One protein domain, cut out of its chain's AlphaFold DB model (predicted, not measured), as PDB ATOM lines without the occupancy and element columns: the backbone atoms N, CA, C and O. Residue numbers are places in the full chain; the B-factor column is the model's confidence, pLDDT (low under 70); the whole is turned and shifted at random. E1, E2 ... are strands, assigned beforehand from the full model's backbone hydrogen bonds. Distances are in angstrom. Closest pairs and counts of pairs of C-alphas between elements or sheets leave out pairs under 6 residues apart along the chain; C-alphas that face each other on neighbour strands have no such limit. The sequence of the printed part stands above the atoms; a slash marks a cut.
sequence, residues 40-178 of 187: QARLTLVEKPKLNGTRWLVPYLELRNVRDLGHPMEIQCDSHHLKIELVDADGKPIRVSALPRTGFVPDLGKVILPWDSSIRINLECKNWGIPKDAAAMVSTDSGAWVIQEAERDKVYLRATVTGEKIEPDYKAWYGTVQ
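Overview. This is residues 40 to 178 of the 187 residues of an uncharacterized protein of Verrucomicrobia bacterium (UniProt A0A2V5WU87). Two sheets are partly face to face as a loose sandwich, their strands crossed: a larger, twisted sheet built on the long hairpin E1 and E2, with E6 and the hairpin E7 and E8 added beyond E2, and a smaller sheet of E4, E9 and E10. A small pair of strands, E3 and E5, sits at one end of the sandwich, and long links with no named element run between the strands. The printed part has 139 residues with ten named strands, E1 to E10 in order along the chain, and no named helix; the class is all strand, though under half of the residues, 65 of 139, are in named elements. The larger sheet is branched and mixed, while E4, E9, E10 in that order and the pair E3 and E5 are antiparallel. The whole is compact, with a radius of gyration of the C-alphas of 16.3 A and spans of 51 by 34 by 24 A.

Along the chain. E1 covers residues 40 to 51 and begins with C-alpha 40 at (-22.260, 44.602, -46.155); it measures 31.9 A and bends by 57 degrees at residue 48. E2, residues 54 to 65, measures 35.6 A and ends with C-alpha 65 at (-20.539, 43.801, -39.853). E3 is residues 73 to 76, and E4 is residues 82 to 87, 15.7 A long. E5 holds residues 110 to 113, E6 residues 118 to 122, E7 residues 136 to 140 and E8 residues 143 to 147. E9, residues 156 to 163, measures 23.3 A. E10, residues 175 to 178, ends with C-alpha 178 at (-28.519, 45.615, -51.843).

Arrangement. In the larger sheet, E1 and E2 form a hairpin, antiparallel at 158 degrees, with N 44 and O 60 at 2.9 A. E1 lies on one side of E2, beside residues 54 to 64; E6, beside residues 60 to 64, and E7, beside residues 54 to 57, lie on the other side. E6 is antiparallel to E2, with N 121 and O 61 at 2.8 A. E7 is parallel to E2 at 41 degrees, with N 137 and O 55 at 2.8 A. E7 and E8 form a hairpin, with N 145 and O 138 at 2.8 A. In the smaller sheet, E9 is the inner strand: N 87 of E4 and O 156 are 2.8 A apart, and in the hairpin E9 and E10, N 161 and O 177 are 2.9 A apart. The two sheets form a sandwich, two sheets face to face; the parts that face each other are 9.7 A centre to centre, with best planes 45 degrees apart and strands at 38 degrees. Between them the closest C-alphas of E1 and E9, Leu 43 and Ala 159, are 7.1 A apart, and those of E4 and E8, Ile 84 and Gly 143, are 7.2 A apart. E3 and E5 are antiparallel neighbours, with N 75 and O 111 at 2.8 A; the closest C-alphas of E3 and E9, Gln 76 and Gly 163, are 6.6 A apart.

Size, cuts and confidence. The C-alphas farthest apart, of Asp 133 and Pro 168, are 52.2 A apart, while the first and last printed C-alphas, of Gln 40 and Gln 178, are 8.5 A apart. The links from E4 to E5, E6 to E7 and E9 to E10 are long, with 22, 13 and 11 residues. The printed part has no cut. The mean pLDDT of the printed part is 94.7, and no printed residue is under 70.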
ATOM      1  N   GLN A  40     -22.395  45.122 -44.796       98.56
ATOM      2  CA  GLN A  40     -22.260  44.602 -46.155       98.56
ATOM      3  C   GLN A  40     -23.086  43.334 -46.320       98.56
ATOM      4  O   GLN A  40     -23.291  42.580 -45.365       98.56
ATOM      5  N   ALA A  41     -23.513  43.079 -47.551       98.56
ATOM      6  CA  ALA A  41     -24.230  41.874 -47.921       98.56
ATOM      7  C   ALA A  41     -23.689  41.293 -49.232       98.56
ATOM      8  O   ALA A  41     -23.254  42.028 -50.122       98.56
ATOM      9  N   ARG A  42     -23.767  39.970 -49.382       97.88
ATOM     10  CA  ARG A  42     -23.572  39.281 -50.666       97.88
ATOM     11  C   ARG A  42     -24.478  38.068 -50.792       97.88
ATOM     12  O   ARG A  42     -24.901  37.495 -49.790       97.88
ATOM     13  N   LEU A  43     -24.739  37.659 -52.029       97.62
ATOM     14  CA  LEU A  43     -25.406  36.399 -52.330       97.62
ATOM     15  C   LEU A  43     -24.415  35.415 -52.951       97.62
ATOM     16  O   LEU A  43     -23.565  35.790 -53.749       97.62
ATOM     17  N   THR A  44     -24.594  34.137 -52.638       97.06
ATOM     18  CA  THR A  44     -23.953  33.023 -53.351       97.06
ATOM     19  C   THR A  44     -25.008  31.993 -53.739       97.06
ATOM     20  O   THR A  44     -26.010  31.851 -53.037       97.06
ATOM     21  N   LEU A  45     -24.792  31.266 -54.838       95.75
ATOM     22  CA  LEU A  45     -25.684  30.197 -55.292       95.75
ATOM     23  C   LEU A  45     -24.990  28.846 -55.146       95.75
ATOM     24  O   LEU A  45     -23.839  28.693 -55.547       95.75
ATOM     25  N   VAL A  46     -25.684  27.863 -54.578       96.12
ATOM     26  CA  VAL A  46     -25.172  26.497 -54.453       96.12
ATOM     27  C   VAL A  46     -26.178  25.532 -55.053       96.12
ATOM     28  O   VAL A  46     -27.313  25.443 -54.587       96.12
ATOM     29  N   GLU A  47     -25.745  24.770 -56.053       96.69
ATOM     30  CA  GLU A  47     -26.529  23.656 -56.572       96.69
ATOM     31  C   GLU A  47     -26.567  22.513 -55.547       96.69
ATOM     32  O   GLU A  47     -25.555  22.118 -54.960       96.69
ATOM     33  N   LYS A  48     -27.767  21.997 -55.300       96.69
ATOM     34  CA  LYS A  48     -28.041  20.856 -54.422       96.69
ATOM     35  C   LYS A  48     -28.581  19.688 -55.252       96.69
ATOM     36  O   LYS A  48     -28.936  19.882 -56.417       96.69
ATOM     37  N   PRO A  49     -28.683  18.473 -54.674       97.06
ATOM     38  CA  PRO A  49     -29.323  17.354 -55.354       97.06
ATOM     39  C   PRO A  49     -30.695  17.735 -55.911       97.06
ATOM     40  O   PRO A  49     -31.460  18.457 -55.266       97.06
ATOM     41  N   LYS A  50     -30.995  17.232 -57.110       97.31
ATOM     42  CA  LYS A  50     -32.264  17.484 -57.792       97.31
ATOM     43  C   LYS A  50     -33.452  17.086 -56.916       97.31
ATOM     44  O   LYS A  50     -33.428  16.044 -56.260       97.31
ATOM     45  N   LEU A  51     -34.518  17.876 -56.976       96.38
ATOM     46  CA  LEU A  51     -35.795  17.599 -56.324       96.38
ATOM     47  C   LEU A  51     -36.847  17.384 -57.406       96.38
ATOM     48  O   LEU A  51     -37.023  18.239 -58.265       96.38
ATOM     49  N   ASN A  52     -37.532  16.236 -57.393       96.88
ATOM     50  CA  ASN A  52     -38.515  15.882 -58.428       96.88
ATOM     51  C   ASN A  52     -37.937  15.957 -59.866       96.88
ATOM     52  O   ASN A  52     -38.600  16.414 -60.790       96.88
ATOM     53  N   GLY A  53     -36.658  15.595 -60.039       97.50
ATOM     54  CA  GLY A  53     -35.938  15.715 -61.319       97.50
ATOM     55  C   GLY A  53     -35.509  17.141 -61.702       97.50
ATOM     56  O   GLY A  53     -34.693  17.311 -62.608       97.50
ATOM     57  N   THR A  54     -35.968  18.152 -60.962       97.88
ATOM     58  CA  THR A  54     -35.645  19.568 -61.165       97.88
ATOM     59  C   THR A  54     -34.350  19.950 -60.466       97.88
ATOM     60  O   THR A  54     -34.127  19.590 -59.304       97.88
ATOM     61  N   ARG A  55     -33.482  20.700 -61.152       97.62
ATOM     62  CA  ARG A  55     -32.255  21.226 -60.545       97.62
ATOM     63  C   ARG A  55     -32.583  22.243 -59.459       97.62
ATOM     64  O   ARG A  55     -33.378  23.153 -59.672       97.62
ATOM     65  N   TRP A  56     -31.951  22.085 -58.302       97.69
ATOM     66  CA  TRP A  56     -32.256  22.882 -57.124       97.69
ATOM     67  C   TRP A  56     -31.115  23.839 -56.801       97.69
ATOM     68  O   TRP A  56     -30.022  23.412 -56.425       97.69
ATOM     69  N   LEU A  57     -31.374  25.134 -56.966       97.75
ATOM     70  CA  LEU A  57     -30.395  26.194 -56.772       97.75
ATOM     71  C   LEU A  57     -30.718  26.936 -55.480       97.75
ATOM     72  O   LEU A  57     -31.752  27.596 -55.364       97.75
ATOM     73  N   VAL A  58     -29.833  26.809 -54.494       97.75
ATOM     74  CA  VAL A  58     -30.047  27.351 -53.154       97.75
ATOM     75  C   VAL A  58     -29.242  28.631 -52.965       97.75
ATOM     76  O   VAL A  58     -28.006  28.565 -52.955       97.75
ATOM     77  N   PRO A  59     -29.904  29.790 -52.794       97.19
ATOM     78  CA  PRO A  59     -29.221  31.027 -52.477       97.19
ATOM     79  C   PRO A  59     -28.829  31.062 -50.999       97.19
ATOM     80  O   PRO A  59     -29.591  30.669 -50.114       97.19
ATOM     81  N   TYR A  60     -27.632  31.573 -50.738       98.00
ATOM     82  CA  TYR A  60     -27.153  31.895 -49.403       98.00
ATOM     83  C   TYR A  60     -26.865  33.388 -49.328       98.00
ATOM     84  O   TYR A  60     -26.094  33.904 -50.141       98.00
ATOM     85  N   LEU A  61     -27.444  34.050 -48.332       98.12
ATOM     86  CA  LEU A  61     -27.136  35.432 -47.984       98.12
ATOM     87  C   LEU A  61     -26.018  35.446 -46.956       98.12
ATOM     88  O   LEU A  61     -26.128  34.799 -45.918       98.12
ATOM     89  N   GLU A  62     -24.960  36.194 -47.229       98.50
ATOM     90  CA  GLU A  62     -23.953  36.501 -46.227       98.50
ATOM     91  C   GLU A  62     -24.053  37.968 -45.830       98.50
ATOM     92  O   GLU A  62     -24.123  38.844 -46.691       98.50
ATOM     93  N   LEU A  63     -24.072  38.218 -44.523       98.69
ATOM     94  CA  LEU A  63     -24.093  39.548 -43.926       98.69
ATOM     95  C   LEU A  63     -22.804  39.742 -43.143       98.69
ATOM     96  O   LEU A  63     -22.401  38.843 -42.405       98.69
ATOM     97  N   ARG A  64     -22.171  40.906 -43.285       98.44
ATOM     98  CA  ARG A  64     -20.917  41.232 -42.604       98.44
ATOM     99  C   ARG A  64     -21.005  42.582 -41.918       98.44
ATOM    100  O   ARG A  64     -21.332  43.590 -42.544       98.44
ATOM    101  N   ASN A  65     -20.666  42.588 -40.636       98.00
ATOM    102  CA  ASN A  65     -20.539  43.801 -39.853       98.00
ATOM    103  C   ASN A  65     -19.123  44.368 -40.011       98.00
ATOM    104  O   ASN A  65     -18.173  43.843 -39.437       98.00
ATOM    105  N   VAL A  66     -19.001  45.453 -40.771       97.25
ATOM    106  CA  VAL A  66     -17.753  46.205 -40.992       97.25
ATOM    107  C   VAL A  66     -17.778  47.580 -40.328       97.25
ATOM    108  O   VAL A  66     -16.990  48.460 -40.669       97.25
ATOM    109  N   ARG A  67     -18.719  47.812 -39.408       93.38
ATOM    110  CA  ARG A  67     -18.801  49.085 -38.696       93.38
ATOM    111  C   ARG A  67     -17.629  49.223 -37.729       93.38
ATOM    112  O   ARG A  67     -17.284  48.275 -37.027       93.38
ATOM    113  N   ASP A  68     -17.091  50.429 -37.616       90.81
ATOM    114  CA  ASP A  68     -16.040  50.752 -36.646       90.81
ATOM    115  C   ASP A  68     -16.643  51.139 -35.284       90.81
ATOM    116  O   ASP A  68     -16.467  52.240 -34.771       90.81
ATOM    117  N   LEU A  69     -17.474  50.245 -34.738       87.69
ATOM    118  CA  LEU A  69     -18.071  50.367 -33.409       87.69
ATOM    119  C   LEU A  69     -17.979  49.005 -32.725       87.69
ATOM    120  O   LEU A  69     -18.507  48.021 -33.244       87.69
ATOM    121  N   GLY A  70     -17.403  48.957 -31.521       86.75
ATOM    122  CA  GLY A  70     -17.212  47.724 -30.739       86.75
ATOM    123  C   GLY A  70     -18.497  47.067 -30.207       86.75
ATOM    124  O   GLY A  70     -18.438  46.174 -29.366       86.75
ATOM    125  N   HIS A  71     -19.671  47.505 -30.659       91.12
ATOM    126  CA  HIS A  71     -20.963  46.937 -30.284       91.12
ATOM    127  C   HIS A  71     -21.404  45.860 -31.295       91.12
ATOM    128  O   HIS A  71     -21.035  45.939 -32.473       91.12
ATOM    129  N   PRO A  72     -22.282  44.916 -30.915       95.94
ATOM    130  CA  PRO A  72     -22.951  44.020 -31.861       95.94
ATOM    131  C   PRO A  72     -24.048  44.741 -32.658       95.94
ATOM    132  O   PRO A  72     -24.758  45.594 -32.118       95.94
ATOM    133  N   MET A  73     -24.153  44.436 -33.949       97.44
ATOM    134  CA  MET A  73     -25.158  44.966 -34.866       97.44
ATOM    135  C   MET A  73     -26.377  44.040 -34.896       97.44
ATOM    136  O   MET A  73     -26.225  42.841 -35.105       97.44
ATOM    137  N   GLU A  74     -27.573  44.589 -34.710       97.62
ATOM    138  CA  GLU A  74     -28.841  43.859 -34.787       97.62
ATOM    139  C   GLU A  74     -29.542  44.174 -36.110       97.62
ATOM    140  O   GLU A  74     -29.818  45.333 -36.401       97.62
ATOM    141  N   ILE A  75     -29.828  43.158 -36.919       97.88
ATOM    142  CA  ILE A  75     -30.398  43.302 -38.263       97.88
ATOM    143  C   ILE A  75     -31.712  42.531 -38.303       97.88
ATOM    144  O   ILE A  75     -31.735  41.342 -37.985       97.88
ATOM    145  N   GLN A  76     -32.798  43.195 -38.694       97.38
ATOM    146  CA  GLN A  76     -34.052  42.506 -38.982       97.38
ATOM    147  C   GLN A  76     -33.957  41.840 -40.357       97.38
ATOM    148  O   GLN A  76     -33.597  42.474 -41.346       97.38
ATOM    149  N   CYS A  77     -34.265  40.551 -40.397       96.88
ATOM    150  CA  CYS A  77     -34.214  39.692 -41.577       96.88
ATOM    151  C   CYS A  77     -35.550  38.974 -41.817       96.88
ATOM    152  O   CYS A  77     -35.592  38.019 -42.593       96.88
ATOM    153  N   ASP A  78     -36.624  39.405 -41.151       94.81
ATOM    154  CA  ASP A  78     -37.965  38.878 -41.392       94.81
ATOM    155  C   ASP A  78     -38.468  39.189 -42.814       94.81
ATOM    156  O   ASP A  78     -37.821  39.886 -43.603       94.81
ATOM    157  N   SER A  79     -39.647  38.670 -43.158       92.50
ATOM    158  CA  SER A  79     -40.225  38.784 -44.503       92.50
ATOM    159  C   SER A  79     -40.532  40.215 -44.968       92.50
ATOM    160  O   SER A  79     -40.735  40.421 -46.166       92.50
ATOM    161  N   HIS A  80     -40.559  41.199 -44.065       94.94
ATOM    162  CA  HIS A  80     -40.733  42.614 -44.402       94.94
ATOM    163  C   HIS A  80     -39.394  43.310 -44.645       94.94
ATOM    164  O   HIS A  80     -39.337  44.271 -45.411       94.94
ATOM    165  N   HIS A  81     -38.326  42.823 -44.015       97.56
ATOM    166  CA  HIS A  81     -37.012  43.461 -44.035       97.56
ATOM    167  C   HIS A  81     -36.040  42.809 -45.022       97.56
ATOM    168  O   HIS A  81     -35.150  43.492 -45.524       97.56
ATOM    169  N   LEU A  82     -36.210  41.521 -45.341       97.62
ATOM    170  CA  LEU A  82     -35.424  40.810 -46.345       97.62
ATOM    171  C   LEU A  82     -36.275  40.467 -47.571       97.62
ATOM    172  O   LEU A  82     -37.202  39.658 -47.514       97.62
ATOM    173  N   LYS A  83     -35.886  41.018 -48.722       97.00
ATOM    174  CA  LYS A  83     -36.509  40.728 -50.015       97.00
ATOM    175  C   LYS A  83     -35.513  40.112 -50.988       97.00
ATOM    176  O   LYS A  83     -34.482  40.713 -51.279       97.00
ATOM    177  N   ILE A  84     -35.863  38.955 -51.542       96.69
ATOM    178  CA  ILE A  84     -35.169  38.324 -52.668       96.69
ATOM    179  C   ILE A  84     -35.988  38.504 -53.939       96.69
ATOM    180  O   ILE A  84     -37.201  38.291 -53.947       96.69
ATOM    181  N   GLU A  85     -35.322  38.885 -55.023       97.12
ATOM    182  CA  GLU A  85     -35.947  39.109 -56.322       97.12
ATOM    183  C   GLU A  85     -35.164  38.415 -57.436       97.12
ATOM    184  O   GLU A  85     -33.932  38.410 -57.423       97.12
ATOM    185  N   LEU A  86     -35.897  37.894 -58.426       96.81
ATOM    186  CA  LEU A  86     -35.354  37.547 -59.735       96.81
ATOM    187  C   LEU A  86     -35.459  38.767 -60.658       96.81
ATOM    188  O   LEU A  86     -36.557  39.285 -60.901       96.81
ATOM    189  N   VAL A  87     -34.321  39.215 -61.169       97.38
ATOM    190  CA  VAL A  87     -34.189  40.440 -61.959       97.38
ATOM    191  C   VAL A  87     -33.462  40.182 -63.275       97.38
ATOM    192  O   VAL A  87     -32.788  39.162 -63.439       97.38
ATOM    193  N   ASP A  88     -33.628  41.092 -64.228       96.44
ATOM    194  CA  ASP A  88     -32.849  41.118 -65.466       96.44
ATOM    195  C   ASP A  88     -31.479  41.784 -65.257       96.44
ATOM    196  O   ASP A  88     -31.110  42.164 -64.142       96.44
ATOM    197  N   ALA A  89     -30.702  41.894 -66.337       96.38
ATOM    198  CA  ALA A  89     -29.374  42.506 -66.316       96.38
ATOM    199  C   ALA A  89     -29.391  43.993 -65.909       96.38
ATOM    200  O   ALA A  89     -28.392  44.490 -65.393       96.38
ATOM    201  N   ASP A  90     -30.524  44.678 -66.088       96.00
ATOM    202  CA  ASP A  90     -30.721  46.076 -65.693       96.00
ATOM    203  C   ASP A  90     -31.224  46.198 -64.239       96.00
ATOM    204  O   ASP A  90     -31.482  47.295 -63.736       96.00
ATOM    205  N   GLY A  91     -31.376  45.073 -63.529       95.12
ATOM    206  CA  GLY A  91     -31.852  45.027 -62.151       95.12
ATOM    207  C   GLY A  91     -33.364  45.229 -62.012       95.12
ATOM    208  O   GLY A  91     -33.848  45.494 -60.902       95.12
ATOM    209  N   LYS A  92     -34.129  45.104 -63.098       95.88
ATOM    210  CA  LYS A  92     -35.586  45.204 -63.073       95.88
ATOM    211  C   LYS A  92     -36.210  43.839 -62.749       95.88
ATOM    212  O   LYS A  92     -35.801  42.827 -63.315       95.88
ATOM    213  N   PRO A  93     -37.218  43.775 -61.859       93.62
ATOM    214  CA  PRO A  93     -37.915  42.524 -61.565       93.62
ATOM    215  C   PRO A  93     -38.579  41.922 -62.812       93.62
ATOM    216  O   PRO A  93     -39.332  42.609 -63.503       93.62
ATOM    217  N   ILE A  94     -38.332  40.632 -63.075       89.81
ATOM    218  CA  ILE A  94     -38.841  39.941 -64.277       89.81
ATOM    219  C   ILE A  94     -40.253  39.390 -64.059       89.81
ATOM    220  O   ILE A  94     -41.110  39.502 -64.936       89.81
ATOM    221  N   ARG A  95     -40.512  38.751 -62.911       87.88
ATOM    222  CA  ARG A  95     -41.821  38.161 -62.587       87.88
ATOM    223  C   ARG A  95     -42.005  37.932 -61.090       87.88
ATOM    224  O   ARG A  95     -41.051  37.639 -60.368       87.88
ATOM    225  N   VAL A  96     -43.259  38.017 -60.652       77.88
ATOM    226  CA  VAL A  96     -43.677  37.660 -59.290       77.88
ATOM    227  C   VAL A  96     -43.738  36.134 -59.164       77.88
ATOM    228  O   VAL A  96     -44.100  35.445 -60.117       77.88
ATOM    229  N   SER A  97     -43.366  35.606 -57.995       75.06
ATOM    230  CA  SER A  97     -43.537  34.185 -57.662       75.06
ATOM    231  C   SER A  97     -45.000  33.766 -57.816       75.06
ATOM    232  O   SER A  97     -45.885  34.442 -57.296       75.06
ATOM    233  N   ALA A  98     -45.259  32.654 -58.507       73.62
ATOM    234  CA  ALA A  98     -46.619  32.220 -58.854       73.62
ATOM    235  C   ALA A  98     -46.922  30.754 -58.497       73.62
ATOM    236  O   ALA A  98     -47.940  30.210 -58.922       73.62
ATOM    237  N   LEU A  99     -46.043  30.087 -57.746       88.06
ATOM    238  CA  LEU A  99     -46.242  28.685 -57.379       88.06
ATOM    239  C   LEU A  99     -47.123  28.558 -56.125       88.06
ATOM    240  O   LEU A  99     -47.109  29.443 -55.275       88.06
ATOM    241  N   PRO A 100     -47.897  27.471 -55.964       90.44
ATOM    242  CA  PRO A 100     -48.614  27.231 -54.718       90.44
ATOM    243  C   PRO A 100     -47.615  26.999 -53.575       90.44
ATOM    244  O   PRO A 100     -46.627  26.281 -53.750       90.44
ATOM    245  N   ARG A 101     -47.887  27.591 -52.409       91.44
ATOM    246  CA  ARG A 101     -47.092  27.441 -51.182       91.44
ATOM    247  C   ARG A 101     -47.934  26.799 -50.085       91.44
ATOM    248  O   ARG A 101     -49.081  27.195 -49.892       91.44
ATOM    249  N   THR A 102     -47.374  25.847 -49.346       90.00
ATOM    250  CA  THR A 102     -48.036  25.203 -48.199       90.00
ATOM    251  C   THR A 102     -47.106  25.122 -46.987       90.00
ATOM    252  O   THR A 102     -45.897  25.286 -47.107       90.00
ATOM    253  N   GLY A 103     -47.655  24.874 -45.796       88.75
ATOM    254  CA  GLY A 103     -46.861  24.696 -44.577       88.75
ATOM    255  C   GLY A 103     -46.387  25.998 -43.920       88.75
ATOM    256  O   GLY A 103     -46.777  27.099 -44.306       88.75
ATOM    257  N   PHE A 104     -45.569  25.850 -42.876       83.19
ATOM    258  CA  PHE A 104     -45.110  26.956 -42.035       83.19
ATOM    259  C   PHE A 104     -44.051  27.809 -42.735       83.19
ATOM    260  O   PHE A 104     -43.109  27.269 -43.309       83.19
ATOM    261  N   VAL A 105     -44.179  29.133 -42.660       81.75
ATOM    262  CA  VAL A 105     -43.181  30.073 -43.179       81.75
ATOM    263  C   VAL A 105     -42.138  30.311 -42.089       81.75
ATOM    264  O   VAL A 105     -42.486  30.941 -41.091       81.75
ATOM    265  N   PRO A 106     -40.903  29.787 -42.217       78.00
ATOM    266  CA  PRO A 106     -39.857  30.126 -41.268       78.00
ATOM    267  C   PRO A 106     -39.600  31.632 -41.332       78.00
ATOM    268  O   PRO A 106     -39.550  32.220 -42.408       78.00
ATOM    269  N   ASP A 107     -39.468  32.246 -40.164       85.62
ATOM    270  CA  ASP A 107     -39.073  33.639 -40.036       85.62
ATOM    271  C   ASP A 107     -37.629  33.676 -39.532       85.62
ATOM    272  O   ASP A 107     -37.305  33.051 -38.518       85.62
ATOM    273  N   LEU A 108     -36.751  34.370 -40.260       90.38
ATOM    274  CA  LEU A 108     -35.364  34.569 -39.839       90.38
ATOM    275  C   LEU A 108     -35.276  35.528 -38.646       90.38
ATOM    276  O   LEU A 108     -34.287  35.486 -37.911       90.38
ATOM    277  N   GLY A 109     -36.293  36.372 -38.444       94.06
ATOM    278  CA  GLY A 109     -36.372  37.315 -37.341       94.06
ATOM    279  C   GLY A 109     -35.155  38.233 -37.285       94.06
ATOM    280  O   GLY A 109     -34.775  38.851 -38.278       94.06
ATOM    281  N   LYS A 110     -34.526  38.313 -36.112       96.12
ATOM    282  CA  LYS A 110     -33.388  39.195 -35.852       96.12
ATOM    283  C   LYS A 110     -32.064  38.433 -35.877       96.12
ATOM    284  O   LYS A 110     -31.862  37.494 -35.109       96.12
ATOM    285  N   VAL A 111     -31.123  38.914 -36.680       97.31
ATOM    286  CA  VAL A 111     -29.731  38.457 -36.721       97.31
ATOM    287  C   VAL A 111     -28.858  39.408 -35.908       97.31
ATOM    288  O   VAL A 111     -28.958  40.624 -36.053       97.31
ATOM    289  N   ILE A 112     -27.973  38.867 -35.068       97.69
ATOM    290  CA  ILE A 112     -27.029  39.657 -34.268       97.69
ATOM    291  C   ILE A 112     -25.605  39.350 -34.728       97.69
ATOM    292  O   ILE A 112     -25.150  38.213 -34.622       97.69
ATOM    293  N   LEU A 113     -24.896  40.370 -35.210       98.00
ATOM    294  CA  LEU A 113     -23.515  40.280 -35.677       98.00
ATOM    295  C   LEU A 113     -22.559  40.985 -34.708       98.00
ATOM    296  O   LEU A 113     -22.603  42.214 -34.601       98.00
ATOM    297  N   PRO A 114     -21.648  40.263 -34.033       97.12
ATOM    298  CA  PRO A 114     -20.506  40.876 -33.358       97.12
ATOM    299  C   PRO A 114     -19.689  41.804 -34.272       97.12
ATOM    300  O   PRO A 114     -19.832  41.796 -35.498       97.12
ATOM    301  N   TRP A 115     -18.827  42.619 -33.673       94.88
ATOM    302  CA  TRP A 115     -17.870  43.431 -34.425       94.88
ATOM    303  C   TRP A 115     -16.939  42.548 -35.275       94.88
ATOM    304  O   TRP A 115     -16.525  41.487 -34.811       94.88
ATOM    305  N   ASP A 116     -16.678  42.974 -36.516       94.12
ATOM    306  CA  ASP A 116     -15.880  42.261 -37.532       94.12
ATOM    307  C   ASP A 116     -16.274  40.783 -37.716       94.12
ATOM    308  O   ASP A 116     -15.445  39.888 -37.870       94.12
ATOM    309  N   SER A 117     -17.581  40.514 -37.676       97.62
ATOM    310  CA  SER A 117     -18.137  39.180 -37.908       97.62
ATOM    311  C   SER A 117     -18.927  39.108 -39.210       97.62
ATOM    312  O   SER A 117     -19.427  40.119 -39.720       97.62
ATOM    313  N   SER A 118     -19.079  37.892 -39.732       98.12
ATOM    314  CA  SER A 118     -20.072  37.579 -40.753       98.12
ATOM    315  C   SER A 118     -20.923  36.373 -40.362       98.12
ATOM    316  O   SER A 118     -20.531  35.542 -39.540       98.12
ATOM    317  N   ILE A 119     -22.110  36.285 -40.957       98.38
ATOM    318  CA  ILE A 119     -22.968  35.102 -40.907       98.38
ATOM    319  C   ILE A 119     -23.427  34.755 -42.314       98.38
ATOM    320  O   ILE A 119     -23.737  35.646 -43.104       98.38
ATOM    321  N   ARG A 120     -23.520  33.457 -42.608       98.06
ATOM    322  CA  ARG A 120     -24.084  32.935 -43.852       98.06
ATOM    323  C   ARG A 120     -25.395  32.207 -43.567       98.06
ATOM    324  O   ARG A 120     -25.415  31.235 -42.819       98.06
ATOM    325  N   ILE A 121     -26.472  32.667 -44.188       97.06
ATOM    326  CA  ILE A 121     -27.844  32.200 -43.988       97.06
ATOM    327  C   ILE A 121     -28.282  31.436 -45.237       97.06
ATOM    328  O   ILE A 121     -28.153  31.935 -46.355       97.06
ATOM    329  N   ASN A 122     -28.797  30.219 -45.052       96.56
ATOM    330  CA  ASN A 122     -29.459  29.466 -46.114       96.56
ATOM    331  C   ASN A 122     -30.874  30.029 -46.318       96.56
ATOM    332  O   ASN A 122     -31.649  30.046 -45.367       96.56
ATOM    333  N   LEU A 123     -31.207  30.461 -47.537       96.38
ATOM    334  CA  LEU A 123     -32.522  31.019 -47.868       96.38
ATOM    335  C   LEU A 123     -33.464  30.005 -48.542       96.38
ATOM    336  O   LEU A 123     -34.470  30.394 -49.125       96.38
ATOM    337  N   GLU A 124     -33.129  28.715 -48.523       95.75
ATOM    338  CA  GLU A 124     -33.926  27.644 -49.118       95.75
ATOM    339  C   GLU A 124     -35.340  27.558 -48.528       95.75
ATOM    340  O   GLU A 124     -35.517  27.347 -47.330       95.75
ATOM    341  N   CYS A 125     -36.353  27.586 -49.396       94.00
ATOM    342  CA  CYS A 125     -37.742  27.335 -49.019       94.00
ATOM    343  C   CYS A 125     -38.328  26.168 -49.832       94.00
ATOM    344  O   CYS A 125     -38.607  26.304 -51.022       94.00
ATOM    345  N   LYS A 126     -38.551  25.007 -49.201       92.75
ATOM    346  CA  LYS A 126     -39.112  23.800 -49.861       92.75
ATOM    347  C   LYS A 126     -40.642  23.728 -49.857       92.75
ATOM    348  O   LYS A 126     -41.216  22.741 -50.301       92.75
ATOM    349  N   ASN A 127     -41.294  24.771 -49.360       93.50
ATOM    350  CA  ASN A 127     -42.745  24.830 -49.182       93.50
ATOM    351  C   ASN A 127     -43.514  25.190 -50.457       93.50
ATOM    352  O   ASN A 127     -44.744  25.192 -50.462       93.50
ATOM    353  N   TRP A 128     -42.799  25.539 -51.522       94.81
ATOM    354  CA  TRP A 128     -43.372  25.823 -52.827       94.81
ATOM    355  C   TRP A 128     -43.510  24.537 -53.638       94.81
ATOM    356  O   TRP A 128     -42.674  23.640 -53.538       94.81
ATOM    357  N   GLY A 129     -44.546  24.448 -54.472       94.94
ATOM    358  CA  GLY A 129     -44.707  23.331 -55.397       94.94
ATOM    359  C   GLY A 129     -43.509  23.227 -56.343       94.94
ATOM    360  O   GLY A 129     -43.255  24.153 -57.106       94.94
ATOM    361  N   ILE A 130     -42.786  22.105 -56.301       95.75
ATOM    362  CA  ILE A 130     -41.611  21.859 -57.148       95.75
ATOM    363  C   ILE A 130     -42.068  21.116 -58.410       95.75
ATOM    364  O   ILE A 130     -42.470  19.947 -58.305       95.75
ATOM    365  N   PRO A 131     -42.020  21.741 -59.602       95.75
ATOM    366  CA  PRO A 131     -42.388  21.069 -60.841       95.75
ATOM    367  C   PRO A 131     -41.512  19.847 -61.088       95.75
ATOM    368  O   PRO A 131     -40.377  19.773 -60.613       95.75
ATOM    369  N   LYS A 132     -42.043  18.890 -61.844       97.50
ATOM    370  CA  LYS A 132     -41.290  17.711 -62.253       97.50
ATOM    371  C   LYS A 132     -40.408  18.040 -63.458       97.50
ATOM    372  O   LYS A 132     -40.896  18.656 -64.400       97.50
ATOM    373  N   ASP A 133     -39.149  17.605 -63.417       97.62
ATOM    374  CA  ASP A 133     -38.192  17.658 -64.533       97.62
ATOM    375  C   ASP A 133     -38.000  19.059 -65.162       97.62
ATOM    376  O   ASP A 133     -37.721  19.187 -66.353       97.62
ATOM    377  N   ALA A 134     -38.140  20.133 -64.377       97.19
ATOM    378  CA  ALA A 134     -37.834  21.484 -64.839       97.19
ATOM    379  C   ALA A 134     -36.316  21.739 -64.875       97.19
ATOM    380  O   ALA A 134     -35.537  21.111 -64.156       97.19
ATOM    381  N   ALA A 135     -35.898  22.700 -65.701       97.38
ATOM    382  CA  ALA A 135     -34.486  23.014 -65.927       97.38
ATOM    383  C   ALA A 135     -33.748  23.412 -64.640       97.38
ATOM    384  O   ALA A 135     -32.761  22.774 -64.266       97.38
ATOM    385  N   ALA A 136     -34.264  24.417 -63.928       97.81
ATOM    386  CA  ALA A 136     -33.820  24.770 -62.588       97.81
ATOM    387  C   ALA A 136     -34.908  25.495 -61.793       97.81
ATOM    388  O   ALA A 136     -35.856  26.051 -62.352       97.81
ATOM    389  N   MET A 137     -34.758  25.510 -60.473       97.44
ATOM    390  CA  MET A 137     -35.611  26.268 -59.573       97.44
ATOM    391  C   MET A 137     -34.793  26.893 -58.445       97.44
ATOM    392  O   MET A 137     -33.958  26.231 -57.827       97.44
ATOM    393  N   VAL A 138     -35.082  28.165 -58.175       97.19
ATOM    394  CA  VAL A 138     -34.668  28.891 -56.971       97.19
ATOM    395  C   VAL A 138     -35.912  29.121 -56.129       97.19
ATOM    396  O   VAL A 138     -36.953  29.512 -56.658       97.19
ATOM    397  N   SER A 139     -35.814  28.902 -54.823       95.81
ATOM    398  CA  SER A 139     -36.952  29.056 -53.926       95.81
ATOM    399  C   SER A 139     -36.539  29.607 -52.572       95.81
ATOM    400  O   SER A 139     -35.678  29.037 -51.900       95.81
ATOM    401  N   THR A 140     -37.185  30.702 -52.189       95.38
ATOM    402  CA  THR A 140     -36.964  31.477 -50.965       95.38
ATOM    403  C   THR A 140     -38.297  31.864 -50.336       95.38
ATOM    404  O   THR A 140     -39.363  31.625 -50.911       95.38
ATOM    405  N   ASP A 141     -38.267  32.494 -49.165       93.06
ATOM    406  CA  ASP A 141     -39.491  33.011 -48.552       93.06
ATOM    407  C   ASP A 141     -40.096  34.198 -49.310       93.06
ATOM    408  O   ASP A 141     -41.317  34.355 -49.287       93.06
ATOM    409  N   SER A 142     -39.285  34.972 -50.043       93.75
ATOM    410  CA  SER A 142     -39.764  36.067 -50.901       93.75
ATOM    411  C   SER A 142     -40.378  35.580 -52.216       93.75
ATOM    412  O   SER A 142     -41.099  36.328 -52.877       93.75
ATOM    413  N   GLY A 143     -40.095  34.342 -52.625       94.38
ATOM    414  CA  GLY A 143     -40.603  33.805 -53.877       94.38
ATOM    415  C   GLY A 143     -39.900  32.548 -54.369       94.38
ATOM    416  O   GLY A 143     -38.819  32.184 -53.905       94.38
ATOM    417  N   ALA A 144     -40.539  31.911 -55.345       95.75
ATOM    418  CA  ALA A 144     -40.083  30.726 -56.037       95.75
ATOM    419  C   ALA A 144     -40.149  30.939 -57.550       95.75
ATOM    420  O   ALA A 144     -41.180  31.330 -58.106       95.75
ATOM    421  N   TRP A 145     -39.038  30.655 -58.222       96.94
ATOM    422  CA  TRP A 145     -38.873  30.877 -59.649       96.94
ATOM    423  C   TRP A 145     -38.337  29.619 -60.311       96.94
ATOM    424  O   TRP A 145     -37.228  29.168 -60.028       96.94
ATOM    425  N   VAL A 146     -39.132  29.079 -61.231       96.56
ATOM    426  CA  VAL A 146     -38.663  28.103 -62.212       96.56
ATOM    427  C   VAL A 146     -37.916  28.877 -63.284       96.56
ATOM    428  O   VAL A 146     -38.485  29.801 -63.872       96.56
ATOM    429  N   ILE A 147     -36.660  28.522 -63.511       96.38
ATOM    430  CA  ILE A 147     -35.795  29.140 -64.513       96.38
ATOM    431  C   ILE A 147     -35.764  28.214 -65.718       96.38
ATOM    432  O   ILE A 147     -35.473  27.027 -65.577       96.38
ATOM    433  N   GLN A 148     -36.117  28.736 -66.888       95.75
ATOM    434  CA  GLN A 148     -36.091  27.971 -68.134       95.75
ATOM    435  C   GLN A 148     -34.657  27.873 -68.671       95.75
ATOM    436  O   GLN A 148     -33.855  28.778 -68.450       95.75
ATOM    437  N   GLU A 149     -34.338  26.844 -69.466       96.12
ATOM    438  CA  GLU A 149     -33.027  26.754 -70.146       96.12
ATOM    439  C   GLU A 149     -32.729  28.010 -70.986       96.12
ATOM    440  O   GLU A 149     -31.603  28.496 -71.020       96.12
ATOM    441  N   ALA A 150     -33.751  28.601 -71.615       96.12
ATOM    442  CA  ALA A 150     -33.605  29.827 -72.401       96.12
ATOM    443  C   ALA A 150     -33.239  31.070 -71.562       96.12
ATOM    444  O   ALA A 150     -32.793  32.066 -72.139       96.12
ATOM    445  N   GLU A 151     -33.439  31.022 -70.242       95.44
ATOM    446  CA  GLU A 151     -33.163  32.094 -69.275       95.44
ATOM    447  C   GLU A 151     -31.838  31.903 -68.531       95.44
ATOM    448  O   GLU A 151     -31.402  32.814 -67.822       95.44
ATOM    449  N   ARG A 152     -31.195  30.741 -68.693       94.12
ATOM    450  CA  ARG A 152     -29.879  30.456 -68.127       94.12
ATOM    451  C   ARG A 152     -28.897  31.575 -68.485       94.12
ATOM    452  O   ARG A 152     -28.886  32.035 -69.628       94.12
ATOM    453  N   ASP A 153     -28.128  32.035 -67.498       92.62
ATOM    454  CA  ASP A 153     -27.147  33.127 -67.613       92.62
ATOM    455  C   ASP A 153     -27.713  34.513 -67.975       92.62
ATOM    456  O   ASP A 153     -26.954  35.469 -68.146       92.62
ATOM    457  N   LYS A 154     -29.041  34.660 -68.086       96.06
ATOM    458  CA  LYS A 154     -29.708  35.923 -68.466       96.06
ATOM    459  C   LYS A 154     -30.480  36.566 -67.323       96.06
ATOM    460  O   LYS A 154     -30.938  37.699 -67.458       96.06
ATOM    461  N   VAL A 155     -30.645  35.839 -66.226       97.06
ATOM    462  CA  VAL A 155     -31.387  36.283 -65.049       97.06
ATOM    463  C   VAL A 155     -30.485  36.272 -63.827       97.06
ATOM    464  O   VAL A 155     -29.528  35.499 -63.734       97.06
ATOM    465  N   TYR A 156     -30.801  37.152 -62.888       97.69
ATOM    466  CA  TYR A 156     -29.980  37.421 -61.721       97.69
ATOM    467  C   TYR A 156     -30.833  37.401 -60.460       97.69
ATOM    468  O   TYR A 156     -32.031  37.685 -60.493       97.69
ATOM    469  N   LEU A 157     -30.205  37.093 -59.333       97.31
ATOM    470  CA  LEU A 157     -30.779  37.268 -58.010       97.31
ATOM    471  C   LEU A 157     -30.246  38.547 -57.374       97.31
ATOM    472  O   LEU A 157     -29.059  38.868 -57.473       97.31
ATOM    473  N   ARG A 158     -31.131  39.238 -56.660       97.75
ATOM    474  CA  ARG A 158     -30.792  40.360 -55.784       97.75
ATOM    475  C   ARG A 158     -31.434  40.150 -54.424       97.75
ATOM    476  O   ARG A 158     -32.629  39.867 -54.353       97.75
ATOM    477  N   ALA A 159     -30.661  40.344 -53.361       98.00
ATOM    478  CA  ALA A 159     -31.199  40.517 -52.021       98.00
ATOM    479  C   ALA A 159     -31.195  42.002 -51.655       98.00
ATOM    480  O   ALA A 159     -30.230  42.715 -51.930       98.00
ATOM    481  N   THR A 160     -32.276  42.453 -51.030       98.50
ATOM    482  CA  THR A 160     -32.392  43.773 -50.414       98.50
ATOM    483  C   THR A 160     -32.715  43.578 -48.943       98.50
ATOM    484  O   THR A 160     -33.697  42.907 -48.625       98.50
ATOM    485  N   VAL A 161     -31.896  44.160 -48.069       98.44
ATOM    486  CA  VAL A 161     -32.166  44.242 -46.631       98.44
ATOM    487  C   VAL A 161     -32.485  45.691 -46.295       98.44
ATOM    488  O   VAL A 161     -31.715  46.592 -46.641       98.44
ATOM    489  N   THR A 162     -33.616  45.919 -45.640       98.50
ATOM    490  CA  THR A 162     -34.052  47.234 -45.167       98.50
ATOM    491  C   THR A 162     -34.143  47.247 -43.653       98.50
ATOM    492  O   THR A 162     -34.536  46.258 -43.052       98.50
ATOM    493  N   GLY A 163     -33.791  48.367 -43.034       97.19
ATOM    494  CA  GLY A 163     -33.924  48.574 -41.599       97.19
ATOM    495  C   GLY A 163     -34.418  49.983 -41.316       97.19
ATOM    496  O   GLY A 163     -33.964  50.948 -41.940       97.19
ATOM    497  N   GLU A 164     -35.343  50.100 -40.377       94.44
ATOM    498  CA  GLU A 164     -35.881  51.381 -39.938       94.44
ATOM    499  C   GLU A 164     -35.029  51.965 -38.817       94.44
ATOM    500  O   GLU A 164     -34.493  51.250 -37.969       94.44
ATOM    501  N   LYS A 165     -34.899  53.291 -38.804       92.94
ATOM    502  CA  LYS A 165     -34.167  53.969 -37.742       92.94
ATOM    503  C   LYS A 165     -35.055  54.076 -36.501       92.94
ATOM    504  O   LYS A 165     -36.029  54.825 -36.511       92.94
ATOM    505  N   ILE A 166     -34.684  53.369 -35.435       88.94
ATOM    506  CA  ILE A 166     -35.374  53.394 -34.139       88.94
ATOM    507  C   ILE A 166     -34.457  54.073 -33.117       88.94
ATOM    508  O   ILE A 166     -33.354  53.607 -32.854       88.94
ATOM    509  N   GLU A 167     -34.901  55.181 -32.533       87.06
ATOM    510  CA  GLU A 167     -34.156  55.889 -31.486       87.06
ATOM    511  C   GLU A 167     -34.704  55.507 -30.098       87.06
ATOM    512  O   GLU A 167     -35.927  55.433 -29.943       87.06
ATOM    513  N   PRO A 168     -33.856  55.301 -29.067       78.56
ATOM    514  CA  PRO A 168     -32.394  55.443 -29.037       78.56
ATOM    515  C   PRO A 168     -31.633  54.103 -29.204       78.56
ATOM    516  O   PRO A 168     -30.765  53.775 -28.389       78.56
ATOM    517  N   ASP A 169     -31.957  53.284 -30.210       85.56
ATOM    518  CA  ASP A 169     -31.329  51.967 -30.383       85.56
ATOM    519  C   ASP A 169     -30.029  52.049 -31.203       85.56
ATOM    520  O   ASP A 169     -30.021  52.049 -32.432       85.56
ATOM    521  N   TYR A 170     -28.895  52.091 -30.502       85.62
ATOM    522  CA  TYR A 170     -27.560  52.121 -31.113       85.62
ATOM    523  C   TYR A 170     -27.091  50.759 -31.656       85.62
ATOM    524  O   TYR A 170     -26.049  50.680 -32.318       85.62
ATOM    525  N   LYS A 171     -27.802  49.664 -31.353       93.75
ATOM    526  CA  LYS A 171     -27.465  48.321 -31.847       93.75
ATOM    527  C   LYS A 171     -28.210  48.003 -33.130       93.75
ATOM    528  O   LYS A 171     -27.607  47.376 -34.005       93.75
ATOM    529  N   ALA A 172     -29.461  48.445 -33.240       96.06
ATOM    530  CA  ALA A 172     -30.270  48.286 -34.438       96.06
ATOM    531  C   ALA A 172     -29.577  48.898 -35.660       96.06
ATOM    532  O   ALA A 172     -29.227  50.080 -35.704       96.06
ATOM    533  N   TRP A 173     -29.373  48.068 -36.675       97.19
ATOM    534  CA  TRP A 173     -28.991  48.532 -37.992       97.19
ATOM    535  C   TRP A 173     -30.199  49.140 -38.704       97.19
ATOM    536  O   TRP A 173     -31.312  48.624 -38.624       97.19
ATOM    537  N   TYR A 174     -29.952  50.216 -39.446       97.12
ATOM    538  CA  TYR A 174     -30.942  50.876 -40.286       97.12
ATOM    539  C   TYR A 174     -30.336  51.225 -41.644       97.12
ATOM    540  O   TYR A 174     -29.121  51.395 -41.772       97.12
ATOM    541  N   GLY A 175     -31.186  51.391 -42.653       97.81
ATOM    542  CA  GLY A 175     -30.791  51.742 -44.014       97.81
ATOM    543  C   GLY A 175     -31.320  50.757 -45.048       97.81
ATOM    544  O   GLY A 175     -32.259  50.004 -44.809       97.81
ATOM    545  N   THR A 176     -30.724  50.782 -46.235       98.56
ATOM    546  CA  THR A 176     -31.018  49.830 -47.309       98.56
ATOM    547  C   THR A 176     -29.703  49.350 -47.894       98.56
ATOM    548  O   THR A 176     -28.900  50.152 -48.370       98.56
ATOM    549  N   VAL A 177     -29.468  48.042 -47.844       98.44
ATOM    550  CA  VAL A 177     -28.323  47.411 -48.497       98.44
ATOM    551  C   VAL A 177     -28.834  46.446 -49.554       98.44
ATOM    552  O   VAL A 177     -29.760  45.669 -49.318       98.44
ATOM    553  N   GLN A 178     -28.241  46.523 -50.741       98.25
ATOM    554  CA  GLN A 178     -28.519  45.615 -51.843       98.25
ATOM    555  C   GLN A 178     -27.254  44.849 -52.185       98.25
ATOM    556  O   GLN A 178     -26.164  45.421 -52.238       98.25
TER     557      GLN A 178